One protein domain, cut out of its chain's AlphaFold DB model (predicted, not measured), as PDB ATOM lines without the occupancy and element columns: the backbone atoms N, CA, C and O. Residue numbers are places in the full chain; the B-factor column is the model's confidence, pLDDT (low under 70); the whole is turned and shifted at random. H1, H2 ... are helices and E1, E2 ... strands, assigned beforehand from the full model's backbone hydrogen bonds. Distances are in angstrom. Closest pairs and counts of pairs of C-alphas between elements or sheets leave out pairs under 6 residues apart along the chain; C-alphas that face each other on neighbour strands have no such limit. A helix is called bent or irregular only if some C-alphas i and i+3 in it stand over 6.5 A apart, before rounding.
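AT A GLANCE: This is residues 4 to 121 of the 133 residues of an uncharacterized protein of Heligmosomoides polygyrus (UniProt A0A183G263). This is a loose, open frame: at one end the long strand E2, bent by 72 degrees, pairs with E1 along one arm and with E3 along the other; short helix H1 is at the other end, and long loops run between. The small hairpin E4 and E5 and the short helix H2 lie nearer the middle. The printed part has 118 residues, under half of them in named elements, which follow as E1 E2 E3 H1 H2 E4 E5; the class is mixed, helices and strands. The sheets, E1 E2 E3 and E4 E5, are antiparallel. The radius of gyration of the C-alphas is 17.1 A, and the spans are 49 by 35 by 23 A.

HOW THE PARTS SIT: Begin at residues 4 to 8, E1, an edge strand and the antiparallel neighbour of E2, residues 17 to 29; look for N 6 and O 19, 2.9 A apart and within hydrogen-bond range. E2 bends at residue 20, and its pairing is staggered: residues 17 to 21 pair with E1, residues 23 to 29 with E3, residues 35 to 41. E2 and E3 are antiparallel at 168 degrees, with N 26 and O 38 at 2.8 A. These strands make a meander, each the antiparallel neighbour of the one before, with hairpins E1 and E2, and E2 and E3. H1, residues 57 to 65, is not on this sheet, with 0 pairs of C-alphas within 10 A. H2, residues 87 to 91, only just is not on it, with 4 such pairs; its closest C-alphas to E3 are those of Asp 89 and Phe 38, 7.7 A apart. H1 and H2 are apart. E4, residues 109 to 113, and E5, residues 116 to 120, form an antiparallel hairpin, with N 111 and O 118 at 2.9 A; both are apart from H1. In both helices every O i to N i+4 pair is within hydrogen-bond range.

IN THESE COORDINATES: Find C-alpha 4 at (-165.018, -53.348, 65.671), where E1 begins. E2 measures 33.0 A and E3 19.0 A from first to last C-alpha. H1 starts at C-alpha 57, (-136.578, -88.065, 59.292), and measures 12.2 A; H2 measures 6.3 A. E1, E4 and E5 measure 12.7, 12.6 and 12.8 A; E5 ends at C-alpha 120, (-142.070, -72.582, 66.279).

THE WHOLE: The two C-alphas farthest apart, those of Gln 15 and Asp 65, are 51.2 A apart. The printed part has no cut. The links E3 to H1, H1 to H2 and H2 to E4 are long; within the first two, residues 50 to 51 pair antiparallel with residues 78 to 79. Mean pLDDT of the printed part is 85.2; residues 73 to 75 and 95 to 98 are under 70.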
ATOM      1  N   THR A   4    -166.165 -54.184  65.306       91.50
ATOM      2  CA  THR A   4    -165.018 -53.348  65.671       91.50
ATOM      3  C   THR A   4    -164.420 -52.691  64.432       91.50
ATOM      4  O   THR A   4    -164.637 -53.150  63.306       91.50
ATOM      5  N   THR A   5    -163.677 -51.608  64.622       92.19
ATOM      6  CA  THR A   5    -162.896 -50.965  63.564       92.19
ATOM      7  C   THR A   5    -161.445 -51.388  63.718       92.19
ATOM      8  O   THR A   5    -160.815 -51.098  64.730       92.19
ATOM      9  N   LEU A   6    -160.914 -52.072  62.707       88.19
ATOM     10  CA  LEU A   6    -159.511 -52.469  62.649       88.19
ATOM     11  C   LEU A   6    -158.742 -51.473  61.788       88.19
ATOM     12  O   LEU A   6    -159.108 -51.244  60.634       88.19
ATOM     13  N   SER A   7    -157.686 -50.908  62.366       90.44
ATOM     14  CA  SER A   7    -156.690 -50.100  61.666       90.44
ATOM     15  C   SER A   7    -155.426 -50.936  61.499       90.44
ATOM     16  O   SER A   7    -154.865 -51.411  62.486       90.44
ATOM     17  N   THR A   8    -155.004 -51.169  60.259       86.38
ATOM     18  CA  THR A   8    -153.820 -51.974  59.943       86.38
ATOM     19  C   THR A   8    -152.819 -51.140  59.163       86.38
ATOM     20  O   THR A   8    -153.114 -50.695  58.053       86.38
ATOM     21  N   ASN A   9    -151.618 -50.990  59.712       87.75
ATOM     22  CA  ASN A   9    -150.475 -50.443  58.988       87.75
ATOM     23  C   ASN A   9    -149.775 -51.570  58.232       87.75
ATOM     24  O   ASN A   9    -149.518 -52.637  58.792       87.75
ATOM     25  N   LYS A  10    -149.477 -51.341  56.955       86.44
ATOM     26  CA  LYS A  10    -148.668 -52.257  56.148       86.44
ATOM     27  C   LYS A  10    -147.247 -51.719  56.065       86.44
ATOM     28  O   LYS A  10    -147.053 -50.513  55.960       86.44
ATOM     29  N   PHE A  11    -146.267 -52.616  56.082       88.69
ATOM     30  CA  PHE A  11    -144.876 -52.238  55.856       88.69
ATOM     31  C   PHE A  11    -144.733 -51.548  54.490       88.69
ATOM     32  O   PHE A  11    -145.260 -52.047  53.495       88.69
ATOM     33  N   GLY A  12    -144.059 -50.396  54.456       89.94
ATOM     34  CA  GLY A  12    -143.888 -49.591  53.242       89.94
ATOM     35  C   GLY A  12    -145.112 -48.768  52.822       89.94
ATOM     36  O   GLY A  12    -145.150 -48.292  51.691       89.94
ATOM     37  N   SER A  13    -146.121 -48.612  53.685       90.44
ATOM     38  CA  SER A  13    -147.273 -47.744  53.430       90.44
ATOM     39  C   SER A  13    -147.388 -46.653  54.488       90.44
ATOM     40  O   SER A  13    -147.395 -46.946  55.682       90.44
ATOM     41  N   ASP A  14    -147.563 -45.414  54.033       87.56
ATOM     42  CA  ASP A  14    -147.723 -44.249  54.910       87.56
ATOM     43  C   ASP A  14    -149.164 -44.071  55.415       87.56
ATOM     44  O   ASP A  14    -149.428 -43.209  56.251       87.56
ATOM     45  N   GLN A  15    -150.117 -44.862  54.904       90.50
ATOM     46  CA  GLN A  15    -151.530 -44.734  55.255       90.50
ATOM     47  C   GLN A  15    -152.108 -46.034  55.833       90.50
ATOM     48  O   GLN A  15    -152.062 -47.081  55.178       90.50
ATOM     49  N   PRO A  16    -152.716 -45.985  57.035       89.81
ATOM     50  CA  PRO A  16    -153.398 -47.134  57.613       89.81
ATOM     51  C   PRO A  16    -154.613 -47.545  56.783       89.81
ATOM     52  O   PRO A  16    -155.407 -46.722  56.327       89.81
ATOM     53  N   ILE A  17    -154.833 -48.854  56.683       89.25
ATOM     54  CA  ILE A  17    -156.078 -49.407  56.157       89.25
ATOM     55  C   ILE A  17    -157.058 -49.549  57.316       89.25
ATOM     56  O   ILE A  17    -156.879 -50.403  58.184       89.25
ATOM     57  N   VAL A  18    -158.123 -48.753  57.293       91.69
ATOM     58  CA  VAL A  18    -159.185 -48.787  58.304       91.69
ATOM     59  C   VAL A  18    -160.406 -49.517  57.750       91.69
ATOM     60  O   VAL A  18    -160.959 -49.127  56.722       91.69
ATOM     61  N   LYS A  19    -160.839 -50.597  58.409       91.25
ATOM     62  CA  LYS A  19    -162.021 -51.373  57.998       91.25
ATOM     63  C   LYS A  19    -162.862 -51.798  59.195       91.25
ATOM     64  O   LYS A  19    -162.354 -52.339  60.174       91.25
ATOM     65  N   ARG A  20    -164.181 -51.638  59.072       92.62
ATOM     66  CA  ARG A  20    -165.149 -52.187  60.026       92.62
ATOM     67  C   ARG A  20    -165.279 -53.697  59.819       92.62
ATOM     68  O   ARG A  20    -165.498 -54.151  58.694       92.62
ATOM     69  N   ARG A  21    -165.144 -54.470  60.893       91.81
ATOM     70  CA  ARG A  21    -165.250 -55.935  60.910       91.81
ATOM     71  C   ARG A  21    -166.334 -56.377  61.878       91.81
ATOM     72  O   ARG A  21    -166.517 -55.775  62.932       91.81
ATOM     73  N   GLY A  22    -167.055 -57.433  61.515       93.06
ATOM     74  CA  GLY A  22    -167.943 -58.108  62.457       93.06
ATOM     75  C   GLY A  22    -167.122 -58.828  63.521       93.06
ATOM     76  O   GLY A  22    -166.025 -59.292  63.229       93.06
ATOM     77  N   ILE A  23    -167.661 -58.939  64.729       93.69
ATOM     78  CA  ILE A  23    -167.080 -59.772  65.788       93.69
ATOM     79  C   ILE A  23    -167.815 -61.119  65.801       93.69
ATOM     80  O   ILE A  23    -168.991 -61.187  65.418       93.69
ATOM     81  N   SER A  24    -167.100 -62.175  66.175       91.81
ATOM     82  CA  SER A  24    -167.614 -63.516  66.447       91.81
ATOM     83  C   SER A  24    -166.982 -64.055  67.726       91.81
ATOM     84  O   SER A  24    -165.806 -63.813  67.974       91.81
ATOM     85  N   GLU A  25    -167.757 -64.801  68.506       93.19
ATOM     86  CA  GLU A  25    -167.251 -65.563  69.648       93.19
ATOM     87  C   GLU A  25    -166.804 -66.948  69.179       93.19
ATOM     88  O   GLU A  25    -167.550 -67.640  68.481       93.19
ATOM     89  N   LEU A  26    -165.601 -67.349  69.572       91.19
ATOM     90  CA  LEU A  26    -165.058 -68.683  69.355       91.19
ATOM     91  C   LEU A  26    -164.885 -69.395  70.689       91.19
ATOM     92  O   LEU A  26    -164.460 -68.790  71.673       91.19
ATOM     93  N   GLN A  27    -165.181 -70.691  70.698       91.62
ATOM     94  CA  GLN A  27    -164.860 -71.592  71.796       91.62
ATOM     95  C   GLN A  27    -163.845 -72.615  71.308       91.62
ATOM     96  O   GLN A  27    -164.106 -73.334  70.343       91.62
ATOM     97  N   VAL A  28    -162.697 -72.664  71.971       88.19
ATOM     98  CA  VAL A  28    -161.632 -73.626  71.690       88.19
ATOM     99  C   VAL A  28    -161.514 -74.556  72.884       88.19
ATOM    100  O   VAL A  28    -161.380 -74.094  74.012       88.19
ATOM    101  N   TRP A  29    -161.596 -75.857  72.643       87.25
ATOM    102  CA  TRP A  29    -161.586 -76.864  73.697       87.25
ATOM    103  C   TRP A  29    -160.180 -77.419  73.875       87.25
ATOM    104  O   TRP A  29    -159.531 -77.790  72.896       87.25
ATOM    105  N   GLU A  30    -159.720 -77.480  75.119       82.88
ATOM    106  CA  GLU A  30    -158.492 -78.194  75.459       82.88
ATOM    107  C   GLU A  30    -158.731 -79.690  75.662       82.88
ATOM    108  O   GLU A  30    -159.867 -80.143  75.801       82.88
ATOM    109  N   ALA A  31    -157.645 -80.464  75.727       75.06
ATOM    110  CA  ALA A  31    -157.717 -81.913  75.913       75.06
ATOM    111  C   ALA A  31    -158.412 -82.322  77.227       75.06
ATOM    112  O   ALA A  31    -159.089 -83.347  77.264       75.06
ATOM    113  N   ALA A  32    -158.293 -81.507  78.283       78.00
ATOM    114  CA  ALA A  32    -158.981 -81.713  79.559       78.00
ATOM    115  C   ALA A  32    -160.484 -81.362  79.516       78.00
ATOM    116  O   ALA A  32    -161.203 -81.614  80.479       78.00
ATOM    117  N   GLY A  33    -160.973 -80.804  78.401       82.06
ATOM    118  CA  GLY A  33    -162.382 -80.476  78.199       82.06
ATOM    119  C   GLY A  33    -162.808 -79.098  78.709       82.06
ATOM    120  O   GLY A  33    -164.003 -78.816  78.705       82.06
ATOM    121  N   GLU A  34    -161.889 -78.217  79.115       84.75
ATOM    122  CA  GLU A  34    -162.245 -76.829  79.429       84.75
ATOM    123  C   GLU A  34    -162.294 -75.939  78.167       84.75
ATOM    124  O   GLU A  34    -161.390 -75.987  77.323       84.75
ATOM    125  N   PRO A  35    -163.334 -75.097  78.006       89.81
ATOM    126  CA  PRO A  35    -163.435 -74.195  76.868       89.81
ATOM    127  C   PRO A  35    -162.747 -72.846  77.123       89.81
ATOM    128  O   PRO A  35    -163.037 -72.141  78.089       89.81
ATOM    129  N   HIS A  36    -161.945 -72.416  76.154       87.44
ATOM    130  CA  HIS A  36    -161.375 -71.073  76.051       87.44
ATOM    131  C   HIS A  36    -162.215 -70.212  75.117       87.44
ATOM    132  O   HIS A  36    -162.507 -70.620  73.991       87.44
ATOM    133  N   ARG A  37    -162.614 -69.023  75.573       91.25
ATOM    134  CA  ARG A  37    -163.459 -68.100  74.800       91.25
ATOM    135  C   ARG A  37    -162.643 -66.954  74.223       91.25
ATOM    136  O   ARG A  37    -161.917 -66.292  74.957       91.25
ATOM    137  N   PHE A  38    -162.833 -66.689  72.932       90.56
ATOM    138  CA  PHE A  38    -162.176 -65.593  72.222       90.56
ATOM    139  C   PHE A  38    -163.185 -64.765  71.427       90.56
ATOM    140  O   PHE A  38    -163.927 -65.303  70.604       90.56
ATOM    141  N   SER A  39    -163.146 -63.444  71.600       91.12
ATOM    142  CA  SER A  39    -163.835 -62.496  70.721       91.12
ATOM    143  C   SER A  39    -162.929 -62.148  69.538       91.12
ATOM    144  O   SER A  39    -161.974 -61.390  69.687       91.12
ATOM    145  N   VAL A  40    -163.223 -62.667  68.344       90.12
ATOM    146  CA  VAL A  40    -162.388 -62.469  67.144       90.12
ATOM    147  C   VAL A  40    -163.067 -61.613  66.081       90.12
ATOM    148  O   VAL A  40    -164.289 -61.609  65.919       90.12
ATOM    149  N   ALA A  41    -162.259 -60.896  65.300       91.12
ATOM    150  CA  ALA A  41    -162.735 -60.146  64.146       91.12
ATOM    151  C   ALA A  41    -162.872 -61.050  62.910       91.12
ATOM    152  O   ALA A  41    -161.940 -61.749  62.520       91.12
ATOM    153  N   ARG A  42    -164.019 -60.978  62.232       89.88
ATOM    154  CA  ARG A  42    -164.286 -61.718  60.993       89.88
ATOM    155  C   ARG A  42    -163.601 -61.065  59.796       89.88
ATOM    156  O   ARG A  42    -163.919 -59.928  59.429       89.88
ATOM    157  N   ILE A  43    -162.702 -61.807  59.155       86.69
ATOM    158  CA  ILE A  43    -161.953 -61.386  57.967       86.69
ATOM    159  C   ILE A  43    -162.076 -62.491  56.910       86.69
ATOM    160  O   ILE A  43    -161.701 -63.626  57.165       86.69
ATOM    161  N   ALA A  44    -162.617 -62.161  55.729       76.25
ATOM    162  CA  ALA A  44    -162.956 -63.146  54.691       76.25
ATOM    163  C   ALA A  44    -161.737 -63.902  54.128       76.25
ATOM    164  O   ALA A  44    -161.818 -65.098  53.878       76.25
ATOM    165  N   ASN A  45    -160.611 -63.204  53.966       74.38
ATOM    166  CA  ASN A  45    -159.338 -63.778  53.539       74.38
ATOM    167  C   ASN A  45    -158.301 -63.405  54.591       74.38
ATOM    168  O   ASN A  45    -157.763 -62.297  54.570       74.38
ATOM    169  N   LEU A  46    -158.137 -64.295  55.564       74.81
ATOM    170  CA  LEU A  46    -157.283 -64.082  56.721       74.81
ATOM    171  C   LEU A  46    -155.811 -64.086  56.291       74.81
ATOM    172  O   LEU A  46    -155.134 -63.070  56.412       74.81
ATOM    173  N   ILE A  47    -155.381 -65.200  55.699       79.62
ATOM    174  CA  ILE A  47    -154.088 -65.409  55.051       79.62
ATOM    175  C   ILE A  47    -154.221 -66.478  53.965       79.62
ATOM    176  O   ILE A  47    -155.177 -67.259  53.954       79.62
ATOM    177  N   GLU A  48    -153.269 -66.490  53.038       84.06
ATOM    178  CA  GLU A  48    -153.113 -67.580  52.075       84.06
ATOM    179  C   GLU A  48    -152.741 -68.892  52.792       84.06
ATOM    180  O   GLU A  48    -152.264 -68.853  53.932       84.06
ATOM    181  N   PRO A  49    -152.972 -70.061  52.162       84.50
ATOM    182  CA  PRO A  49    -152.524 -71.333  52.712       84.50
ATOM    183  C   PRO A  49    -151.035 -71.290  53.067       84.50
ATOM    184  O   PRO A  49    -150.187 -70.959  52.243       84.50
ATOM    185  N   LEU A  50    -150.725 -71.647  54.307       83.94
ATOM    186  CA  LEU A  50    -149.367 -71.735  54.815       83.94
ATOM    187  C   LEU A  50    -148.753 -73.046  54.341       83.94
ATOM    188  O   LEU A  50    -149.320 -74.119  54.573       83.94
ATOM    189  N   GLN A  51    -147.577 -72.973  53.724       82.31
ATOM    190  CA  GLN A  51    -146.760 -74.158  53.509       82.31
ATOM    191  C   GLN A  51    -146.152 -74.580  54.848       82.31
ATOM    192  O   GLN A  51    -145.460 -73.806  55.514       82.31
ATOM    193  N   ARG A  52    -146.420 -75.816  55.258       77.69
ATOM    194  CA  ARG A  52    -145.825 -76.399  56.453       77.69
ATOM    195  C   ARG A  52    -144.404 -76.845  56.128       77.69
ATOM    196  O   ARG A  52    -144.188 -77.561  55.154       77.69
ATOM    197  N   SER A  53    -143.452 -76.488  56.987       76.19
ATOM    198  CA  SER A  53    -142.111 -77.072  56.942       76.19
ATOM    199  C   SER A  53    -142.201 -78.587  57.108       76.19
ATOM    200  O   SER A  53    -142.798 -79.079  58.072       76.19
ATOM    201  N   GLU A  54    -141.613 -79.337  56.178       79.12
ATOM    202  CA  GLU A  54    -141.538 -80.785  56.316       79.12
ATOM    203  C   GLU A  54    -140.598 -81.146  57.466       79.12
ATOM    204  O   GLU A  54    -139.434 -80.749  57.491       79.12
ATOM    205  N   LEU A  55    -141.113 -81.915  58.427       84.19
ATOM    206  CA  LEU A  55    -140.285 -82.486  59.481       84.19
ATOM    207  C   LEU A  55    -139.307 -83.489  58.869       84.19
ATOM    208  O   LEU A  55    -139.712 -84.376  58.097       84.19
ATOM    209  N   THR A  56    -138.037 -83.370  59.255       87.88
ATOM    210  CA  THR A  56    -136.979 -84.277  58.805       87.88
ATOM    211  C   THR A  56    -137.242 -85.705  59.302       87.88
ATOM    212  O   THR A  56    -138.116 -85.959  60.139       87.88
ATOM    213  N   ARG A  57    -136.498 -86.686  58.778       89.50
ATOM    214  CA  ARG A  57    -136.578 -88.065  59.292       89.50
ATOM    215  C   ARG A  57    -136.177 -88.131  60.767       89.50
ATOM    216  O   ARG A  57    -136.835 -88.836  61.528       89.50
ATOM    217  N   ASP A  58    -135.172 -87.354  61.163       91.88
ATOM    218  CA  ASP A  58    -134.702 -87.286  62.546       91.88
ATOM    219  C   ASP A  58    -135.724 -86.637  63.471       91.88
ATOM    220  O   ASP A  58    -135.975 -87.163  64.549       91.88
ATOM    221  N   ASP A  59    -136.400 -85.579  63.020       89.94
ATOM    222  CA  ASP A  59    -137.506 -84.972  63.766       89.94
ATOM    223  C   ASP A  59    -138.646 -85.975  63.989       89.94
ATOM    224  O   ASP A  59    -139.187 -86.089  65.085       89.94
ATOM    225  N   LYS A  60    -139.016 -86.738  62.952       89.19
ATOM    226  CA  LYS A  60    -140.082 -87.752  63.040       89.19
ATOM    227  C   LYS A  60    -139.715 -88.894  63.986       89.19
ATOM    228  O   LYS A  60    -140.592 -89.387  64.700       89.19
ATOM    229  N   ARG A  61    -138.448 -89.317  63.977       92.81
ATOM    230  CA  ARG A  61    -137.917 -90.314  64.910       92.81
ATOM    231  C   ARG A  61    -137.936 -89.771  66.334       92.81
ATOM    232  O   ARG A  61    -138.557 -90.395  67.176       92.81
ATOM    233  N   PHE A  62    -137.416 -88.563  66.555       93.50
ATOM    234  CA  PHE A  62    -137.448 -87.883  67.851       93.50
ATOM    235  C   PHE A  62    -138.866 -87.828  68.433       93.50
ATOM    236  O   PHE A  62    -139.098 -88.244  69.560       93.50
ATOM    237  N   LEU A  63    -139.851 -87.386  67.644       91.38
ATOM    238  CA  LEU A  63    -141.250 -87.358  68.080       91.38
ATOM    239  C   LEU A  63    -141.774 -88.741  68.485       91.38
ATOM    240  O   LEU A  63    -142.571 -88.843  69.407       91.38
ATOM    241  N   THR A  64    -141.352 -89.797  67.788       91.88
ATOM    242  CA  THR A  64    -141.802 -91.169  68.057       91.88
ATOM    243  C   THR A  64    -141.119 -91.739  69.304       91.88
ATOM    244  O   THR A  64    -141.796 -92.311  70.149       91.88
ATOM    245  N   ASP A  65    -139.812 -91.522  69.453       94.12
ATOM    246  CA  ASP A  65    -139.012 -92.005  70.585       94.12
ATOM    247  C   ASP A  65    -139.421 -91.340  71.912       94.12
ATOM    248  O   ASP A  65    -139.284 -91.938  72.978       94.12
ATOM    249  N   HIS A  66    -139.948 -90.114  71.845       90.38
ATOM    250  CA  HIS A  66    -140.425 -89.344  72.996       90.38
ATOM    251  C   HIS A  66    -141.955 -89.376  73.185       90.38
ATOM    252  O   HIS A  66    -142.464 -88.638  74.026       90.38
ATOM    253  N   ASP A  67    -142.685 -90.192  72.414       89.56
ATOM    254  CA  ASP A  67    -144.160 -90.286  72.427       89.56
ATOM    255  C   ASP A  67    -144.880 -88.922  72.296       89.56
ATOM    256  O   ASP A  67    -145.904 -88.637  72.916       89.56
ATOM    257  N   ILE A  68    -144.328 -88.034  71.463       88.38
ATOM    258  CA  ILE A  68    -144.870 -86.696  71.217       88.38
ATOM    259  C   ILE A  68    -145.811 -86.737  70.012       88.38
ATOM    260  O   ILE A  68    -145.399 -86.944  68.864       88.38
ATOM    261  N   GLN A  69    -147.086 -86.443  70.256       83.38
ATOM    262  CA  GLN A  69    -148.100 -86.322  69.210       83.38
ATOM    263  C   GLN A  69    -148.358 -84.854  68.852       83.38
ATOM    264  O   GLN A  69    -148.640 -84.019  69.708       83.38
ATOM    265  N   LEU A  70    -148.272 -84.535  67.557       82.81
ATOM    266  CA  LEU A  70    -148.621 -83.214  67.029       82.81
ATOM    267  C   LEU A  70    -150.060 -83.221  66.510       82.81
ATOM    268  O   LEU A  70    -150.450 -84.139  65.791       82.81
ATOM    269  N   SER A  71    -150.806 -82.148  66.781       74.81
ATOM    270  CA  SER A  71    -152.225 -82.012  66.414       74.81
ATOM    271  C   SER A  71    -152.481 -81.955  64.900       74.81
ATOM    272  O   SER A  71    -153.609 -82.137  64.452       74.81
ATOM    273  N   VAL A  72    -151.445 -81.710  64.089       71.94
ATOM    274  CA  VAL A  72    -151.548 -81.642  62.624       71.94
ATOM    275  C   VAL A  72    -150.955 -82.899  61.993       71.94
ATOM    276  O   VAL A  72    -149.763 -83.186  62.155       71.94
ATOM    277  N   GLY A  73    -151.772 -83.603  61.203       68.31
ATOM    278  CA  GLY A  73    -151.414 -84.865  60.554       68.31
ATOM    279  C   GLY A  73    -150.087 -84.816  59.787       68.31
ATOM    280  O   GLY A  73    -149.746 -83.815  59.154       68.31
ATOM    281  N   ARG A  74    -149.324 -85.918  59.827       66.06
ATOM    282  CA  ARG A  74    -147.951 -86.011  59.283       66.06
ATOM    283  C   ARG A  74    -147.847 -85.762  57.769       66.06
ATOM    284  O   ARG A  74    -146.761 -85.447  57.297       66.06
ATOM    285  N   GLN A  75    -148.944 -85.909  57.028       67.81
ATOM    286  CA  GLN A  75    -149.001 -85.758  55.565       67.81
ATOM    287  C   GLN A  75    -149.495 -84.378  55.106       67.81
ATOM    288  O   GLN A  75    -149.520 -84.089  53.913       67.81
ATOM    289  N   MET A  76    -149.908 -83.514  56.035       72.19
ATOM    290  CA  MET A  76    -150.503 -82.227  55.694       72.19
ATOM    291  C   MET A  76    -149.405 -81.203  55.373       72.19
ATOM    292  O   MET A  76    -148.758 -80.677  56.279       72.19
ATOM    293  N   GLN A  77    -149.185 -80.951  54.077       77.94
ATOM    294  CA  GLN A  77    -148.174 -80.009  53.566       77.94
ATOM    295  C   GLN A  77    -148.657 -78.555  53.523       77.94
ATOM    296  O   GLN A  77    -147.850 -77.639  53.638       77.94
ATOM    297  N   HIS A  78    -149.964 -78.337  53.380       83.31
ATOM    298  CA  HIS A  78    -150.565 -77.005  53.348       83.31
ATOM    299  C   HIS A  78    -151.621 -76.883  54.437       83.31
ATOM    300  O   HIS A  78    -152.446 -77.781  54.615       83.31
ATOM    301  N   ILE A  79    -151.601 -75.764  55.156       82.12
ATOM    302  CA  ILE A  79    -152.553 -75.451  56.217       82.12
ATOM    303  C   ILE A  79    -153.267 -74.164  55.837       82.12
ATOM    304  O   ILE A  79    -152.638 -73.121  55.681       82.12
ATOM    305  N   ARG A  80    -154.591 -74.221  55.708       84.94
ATOM    306  CA  ARG A  80    -155.425 -73.024  55.625       84.94
ATOM    307  C   ARG A  80    -156.021 -72.781  57.012       84.94
ATOM    308  O   ARG A  80    -156.920 -73.521  57.391       84.94
ATOM    309  N   PRO A  81    -155.506 -71.816  57.786       84.44
ATOM    310  CA  PRO A  81    -156.039 -71.564  59.112       84.44
ATOM    311  C   PRO A  81    -157.381 -70.845  59.018       84.44
ATOM    312  O   PRO A  81    -157.523 -69.857  58.295       84.44
ATOM    313  N   ASP A  82    -158.345 -71.322  59.798       84.62
ATOM    314  CA  ASP A  82    -159.654 -70.680  59.946       84.62
ATOM    315  C   ASP A  82    -159.607 -69.494  60.918       84.62
ATOM    316  O   ASP A  82    -160.426 -68.577  60.848       84.62
ATOM    317  N   VAL A  83    -158.629 -69.506  61.830       87.81
ATOM    318  CA  VAL A  83    -158.468 -68.526  62.907       87.81
ATOM    319  C   VAL A  83    -156.991 -68.176  63.056       87.81
ATOM    320  O   VAL A  83    -156.124 -69.046  63.019       87.81
ATOM    321  N   LEU A  84    -156.712 -66.889  63.253       88.12
ATOM    322  CA  LEU A  84    -155.406 -66.373  63.648       88.12
ATOM    323  C   LEU A  84    -155.562 -65.753  65.025       88.12
ATOM    324  O   LEU A  84    -156.368 -64.841  65.205       88.12
ATOM    325  N   LEU A  85    -154.785 -66.263  65.970       86.56
ATOM    326  CA  LEU A  85    -154.714 -65.737  67.324       86.56
ATOM    327  C   LEU A  85    -153.509 -64.806  67.423       86.56
ATOM    328  O   LEU A  85    -152.414 -65.149  66.969       86.56
ATOM    329  N   GLY A  86    -153.717 -63.618  67.988       85.31
ATOM    330  CA  GLY A  86    -152.618 -62.704  68.279       85.31
ATOM    331  C   GLY A  86    -151.783 -63.208  69.454       85.31
ATOM    332  O   GLY A  86    -152.231 -64.043  70.237       85.31
ATOM    333  N   CYS A  87    -150.575 -62.667  69.628       81.19
ATOM    334  CA  CYS A  87    -149.700 -63.056  70.741       81.19
ATOM    335  C   CYS A  87    -150.365 -62.878  72.118       81.19
ATOM    336  O   CYS A  87    -150.145 -63.696  73.006       81.19
ATOM    337  N   SER A  88    -151.193 -61.840  72.287       82.00
ATOM    338  CA  SER A  88    -151.976 -61.621  73.510       82.00
ATOM    339  C   SER A  88    -152.936 -62.774  73.796       82.00
ATOM    340  O   SER A  88    -153.033 -63.222  74.932       82.00
ATOM    341  N   ASP A  89    -153.605 -63.274  72.757       83.31
ATOM    342  CA  ASP A  89    -154.609 -64.333  72.869       83.31
ATOM    343  C   ASP A  89    -153.937 -65.693  73.087       83.31
ATOM    344  O   ASP A  89    -154.397 -66.503  73.890       83.31
ATOM    345  N   VAL A  90    -152.800 -65.924  72.416       85.00
ATOM    346  CA  VAL A  90    -151.986 -67.139  72.577       85.00
ATOM    347  C   VAL A  90    -151.463 -67.272  74.005       85.00
ATOM    348  O   VAL A  90    -151.367 -68.388  74.502       85.00
ATOM    349  N   PHE A  91    -151.167 -66.167  74.698       83.38
ATOM    350  CA  PHE A  91    -150.619 -66.217  76.056       83.38
ATOM    351  C   PHE A  91    -151.553 -66.920  77.053       83.38
ATOM    352  O   PHE A  91    -151.079 -67.627  77.936       83.38
ATOM    353  N   ALA A  92    -152.873 -66.798  76.874       82.19
ATOM    354  CA  ALA A  92    -153.863 -67.506  77.690       82.19
ATOM    355  C   ALA A  92    -153.879 -69.029  77.444       82.19
ATOM    356  O   ALA A  92    -154.361 -69.795  78.279       82.19
ATOM    357  N   LEU A  93    -153.351 -69.464  76.297       85.31
ATOM    358  CA  LEU A  93    -153.257 -70.865  75.896       85.31
ATOM    359  C   LEU A  93    -151.905 -71.488  76.242       85.31
ATOM    360  O   LEU A  93    -151.800 -72.712  76.236       85.31
ATOM    361  N   LEU A  94    -150.867 -70.700  76.524       85.25
ATOM    362  CA  LEU A  94    -149.574 -71.242  76.935       85.25
ATOM    363  C   LEU A  94    -149.719 -71.959  78.283       85.25
ATOM    364  O   LEU A  94    -150.354 -71.458  79.211       85.25
ATOM    365  N   HIS A  95    -149.154 -73.160  78.373       69.56
ATOM    366  CA  HIS A  95    -149.196 -73.985  79.577       69.56
ATOM    367  C   HIS A  95    -147.915 -73.763  80.397       69.56
ATOM    368  O   HIS A  95    -146.824 -73.678  79.835       69.56
ATOM    369  N   GLY A  96    -148.057 -73.594  81.716       58.41
ATOM    370  CA  GLY A  96    -146.956 -73.329  82.661       58.41
ATOM    371  C   GLY A  96    -146.623 -74.512  83.576       58.41
ATOM    372  O   GLY A  96    -145.827 -74.395  84.500       58.41
ATOM    373  N   ASP A  97    -147.248 -75.653  83.341       64.00
ATOM    374  CA  ASP A  97    -147.325 -76.847  84.182       64.00
ATOM    375  C   ASP A  97    -146.150 -77.822  83.987       64.00
ATOM    376  O   ASP A  97    -146.284 -79.038  84.096       64.00
ATOM    377  N   GLY A  98    -144.948 -77.288  83.760       63.62
ATOM    378  CA  GLY A  98    -143.702 -78.058  83.872       63.62
ATOM    379  C   GLY A  98    -143.416 -79.037  82.729       63.62
ATOM    380  O   GLY A  98    -142.434 -79.775  82.800       63.62
ATOM    381  N   GLN A  99    -144.219 -79.032  81.661       75.25
ATOM    382  CA  GLN A  99    -143.893 -79.763  80.438       75.25
ATOM    383  C   GLN A  99    -142.638 -79.163  79.781       75.25
ATOM    384  O   GLN A  99    -142.538 -77.938  79.647       75.25
ATOM    385  N   PRO A 100    -141.667 -79.988  79.355       82.44
ATOM    386  CA  PRO A 100    -140.452 -79.476  78.742       82.44
ATOM    387  C   PRO A 100    -140.751 -78.869  77.367       82.44
ATOM    388  O   PRO A 100    -141.496 -79.421  76.555       82.44
ATOM    389  N   MET A 101    -140.111 -77.733  77.086       89.25
ATOM    390  CA  MET A 101    -139.955 -77.263  75.714       89.25
ATOM    391  C   MET A 101    -138.973 -78.195  75.005       89.25
ATOM    392  O   MET A 101    -137.837 -78.359  75.452       89.25
ATOM    393  N   TRP A 102    -139.388 -78.762  73.877       90.44
ATOM    394  CA  TRP A 102    -138.518 -79.625  73.084       90.44
ATOM    395  C   TRP A 102    -137.861 -78.839  71.965       90.44
ATOM    396  O   TRP A 102    -138.475 -77.968  71.344       90.44
ATOM    397  N   ARG A 103    -136.613 -79.187  71.668       92.06
ATOM    398  CA  ARG A 103    -135.929 -78.734  70.463       92.06
ATOM    399  C   ARG A 103    -135.669 -79.942  69.584       92.06
ATOM    400  O   ARG A 103    -134.913 -80.829  69.966       92.06
ATOM    401  N   LEU A 104    -136.313 -79.962  68.427       91.25
ATOM    402  CA  LEU A 104    -136.121 -80.999  67.428       91.25
ATOM    403  C   LEU A 104    -134.723 -80.887  66.795       91.25
ATOM    404  O   LEU A 104    -134.162 -79.783  66.764       91.25
ATOM    405  N   PRO A 105    -134.170 -81.990  66.258       90.62
ATOM    406  CA  PRO A 105    -132.886 -81.994  65.553       90.62
ATOM    407  C   PRO A 105    -132.750 -80.910  64.473       90.62
ATOM    408  O   PRO A 105    -131.701 -80.279  64.366       90.62
ATOM    409  N   SER A 106    -133.823 -80.610  63.733       88.69
ATOM    410  CA  SER A 106    -133.840 -79.534  62.724       88.69
ATOM    411  C   SER A 106    -133.737 -78.110  63.287       88.69
ATOM    412  O   SER A 106    -133.591 -77.143  62.533       88.69
ATOM    413  N   GLY A 107    -133.823 -77.954  64.609       88.75
ATOM    414  CA  GLY A 107    -133.849 -76.674  65.307       88.75
ATOM    415  C   GLY A 107    -135.250 -76.119  65.562       88.75
ATOM    416  O   GLY A 107    -135.354 -75.116  66.267       88.75
ATOM    417  N   ILE A 108    -136.301 -76.771  65.051       89.62
ATOM    418  CA  ILE A 108    -137.700 -76.455  65.370       89.62
ATOM    419  C   ILE A 108    -137.943 -76.638  66.874       89.62
ATOM    420  O   ILE A 108    -137.474 -77.599  67.481       89.62
ATOM    421  N   GLN A 109    -138.697 -75.724  67.477       90.25
ATOM    422  CA  GLN A 109    -139.081 -75.769  68.883       90.25
ATOM    423  C   GLN A 109    -140.539 -76.202  69.027       90.25
ATOM    424  O   GLN A 109    -141.411 -75.734  68.294       90.25
ATOM    425  N   LEU A 110    -140.796 -77.077  69.996       90.06
ATOM    426  CA  LEU A 110    -142.135 -77.469  70.417       90.06
ATOM    427  C   LEU A 110    -142.420 -76.835  71.771       90.06
ATOM    428  O   LEU A 110    -141.750 -77.143  72.759       90.06
ATOM    429  N   ILE A 111    -143.408 -75.947  71.803       89.44
ATOM    430  CA  ILE A 111    -143.795 -75.196  72.996       89.44
ATOM    431  C   ILE A 111    -145.108 -75.790  73.522       89.44
ATOM    432  O   ILE A 111    -146.101 -75.771  72.790       89.44
ATOM    433  N   PRO A 112    -145.137 -76.336  74.748       88.06
ATOM    434  CA  PRO A 112    -146.365 -76.837  75.356       88.06
ATOM    435  C   PRO A 112    -147.456 -75.762  75.448       88.06
ATOM    436  O   PRO A 112    -147.194 -74.605  75.783       88.06
ATOM    437  N   SER A 113    -148.699 -76.148  75.172       86.62
ATOM    438  CA  SER A 113    -149.880 -75.297  75.328       86.62
ATOM    439  C   SER A 113    -151.102 -76.136  75.708       86.62
ATOM    440  O   SER A 113    -151.107 -77.356  75.536       86.62
ATOM    441  N   ARG A 114    -152.173 -75.462  76.137       84.38
ATOM    442  CA  ARG A 114    -153.503 -76.034  76.419       84.38
ATOM    443  C   ARG A 114    -154.090 -76.792  75.223       84.38
ATOM    444  O   ARG A 114    -154.933 -77.664  75.391       84.38
ATOM    445  N   LEU A 115    -153.631 -76.498  74.006       83.88
ATOM    446  CA  LEU A 115    -154.126 -77.096  72.760       83.88
ATOM    447  C   LEU A 115    -153.169 -78.143  72.159       83.88
ATOM    448  O   LEU A 115    -153.342 -78.559  71.010       83.88
ATOM    449  N   GLY A 116    -152.142 -78.549  72.913       84.06
ATOM    450  CA  GLY A 116    -151.035 -79.383  72.443       84.06
ATOM    451  C   GLY A 116    -149.772 -78.567  72.155       84.06
ATOM    452  O   GLY A 116    -149.642 -77.419  72.578       84.06
ATOM    453  N   TYR A 117    -148.810 -79.149  71.443       87.00
ATOM    454  CA  TYR A 117    -147.551 -78.463  71.143       87.00
ATOM    455  C   TYR A 117    -147.703 -77.435  70.016       87.00
ATOM    456  O   TYR A 117    -148.040 -77.780  68.881       87.00
ATOM    457  N   LEU A 118    -147.368 -76.178  70.309       87.81
ATOM    458  CA  LEU A 118    -147.123 -75.159  69.295       87.81
ATOM    459  C   LEU A 118    -145.778 -75.440  68.624       87.81
ATOM    460  O   LEU A 118    -144.791 -75.744  69.293       87.81
ATOM    461  N   VAL A 119    -145.733 -75.309  67.303       86.75
ATOM    462  CA  VAL A 119    -144.518 -75.516  66.510       86.75
ATOM    463  C   VAL A 119    -143.960 -74.154  66.116       86.75
ATOM    464  O   VAL A 119    -144.640 -73.384  65.437       86.75
ATOM    465  N   ALA A 120    -142.731 -73.857  66.531       86.62
ATOM    466  CA  ALA A 120    -142.070 -72.582  66.279       86.62
ATOM    467  C   ALA A 120    -140.670 -72.771  65.681       86.62
ATOM    468  O   ALA A 120    -139.977 -73.748  65.957       86.62
ATOM    469  N   GLY A 121    -140.234 -71.798  64.882       82.88
ATOM    470  CA  GLY A 121    -138.908 -71.781  64.269       82.88
ATOM    471  C   GLY A 121    -138.901 -72.175  62.794       82.88
ATOM    472  O   GLY A 121    -139.923 -72.506  62.193       82.88
TER     473      GLY A 121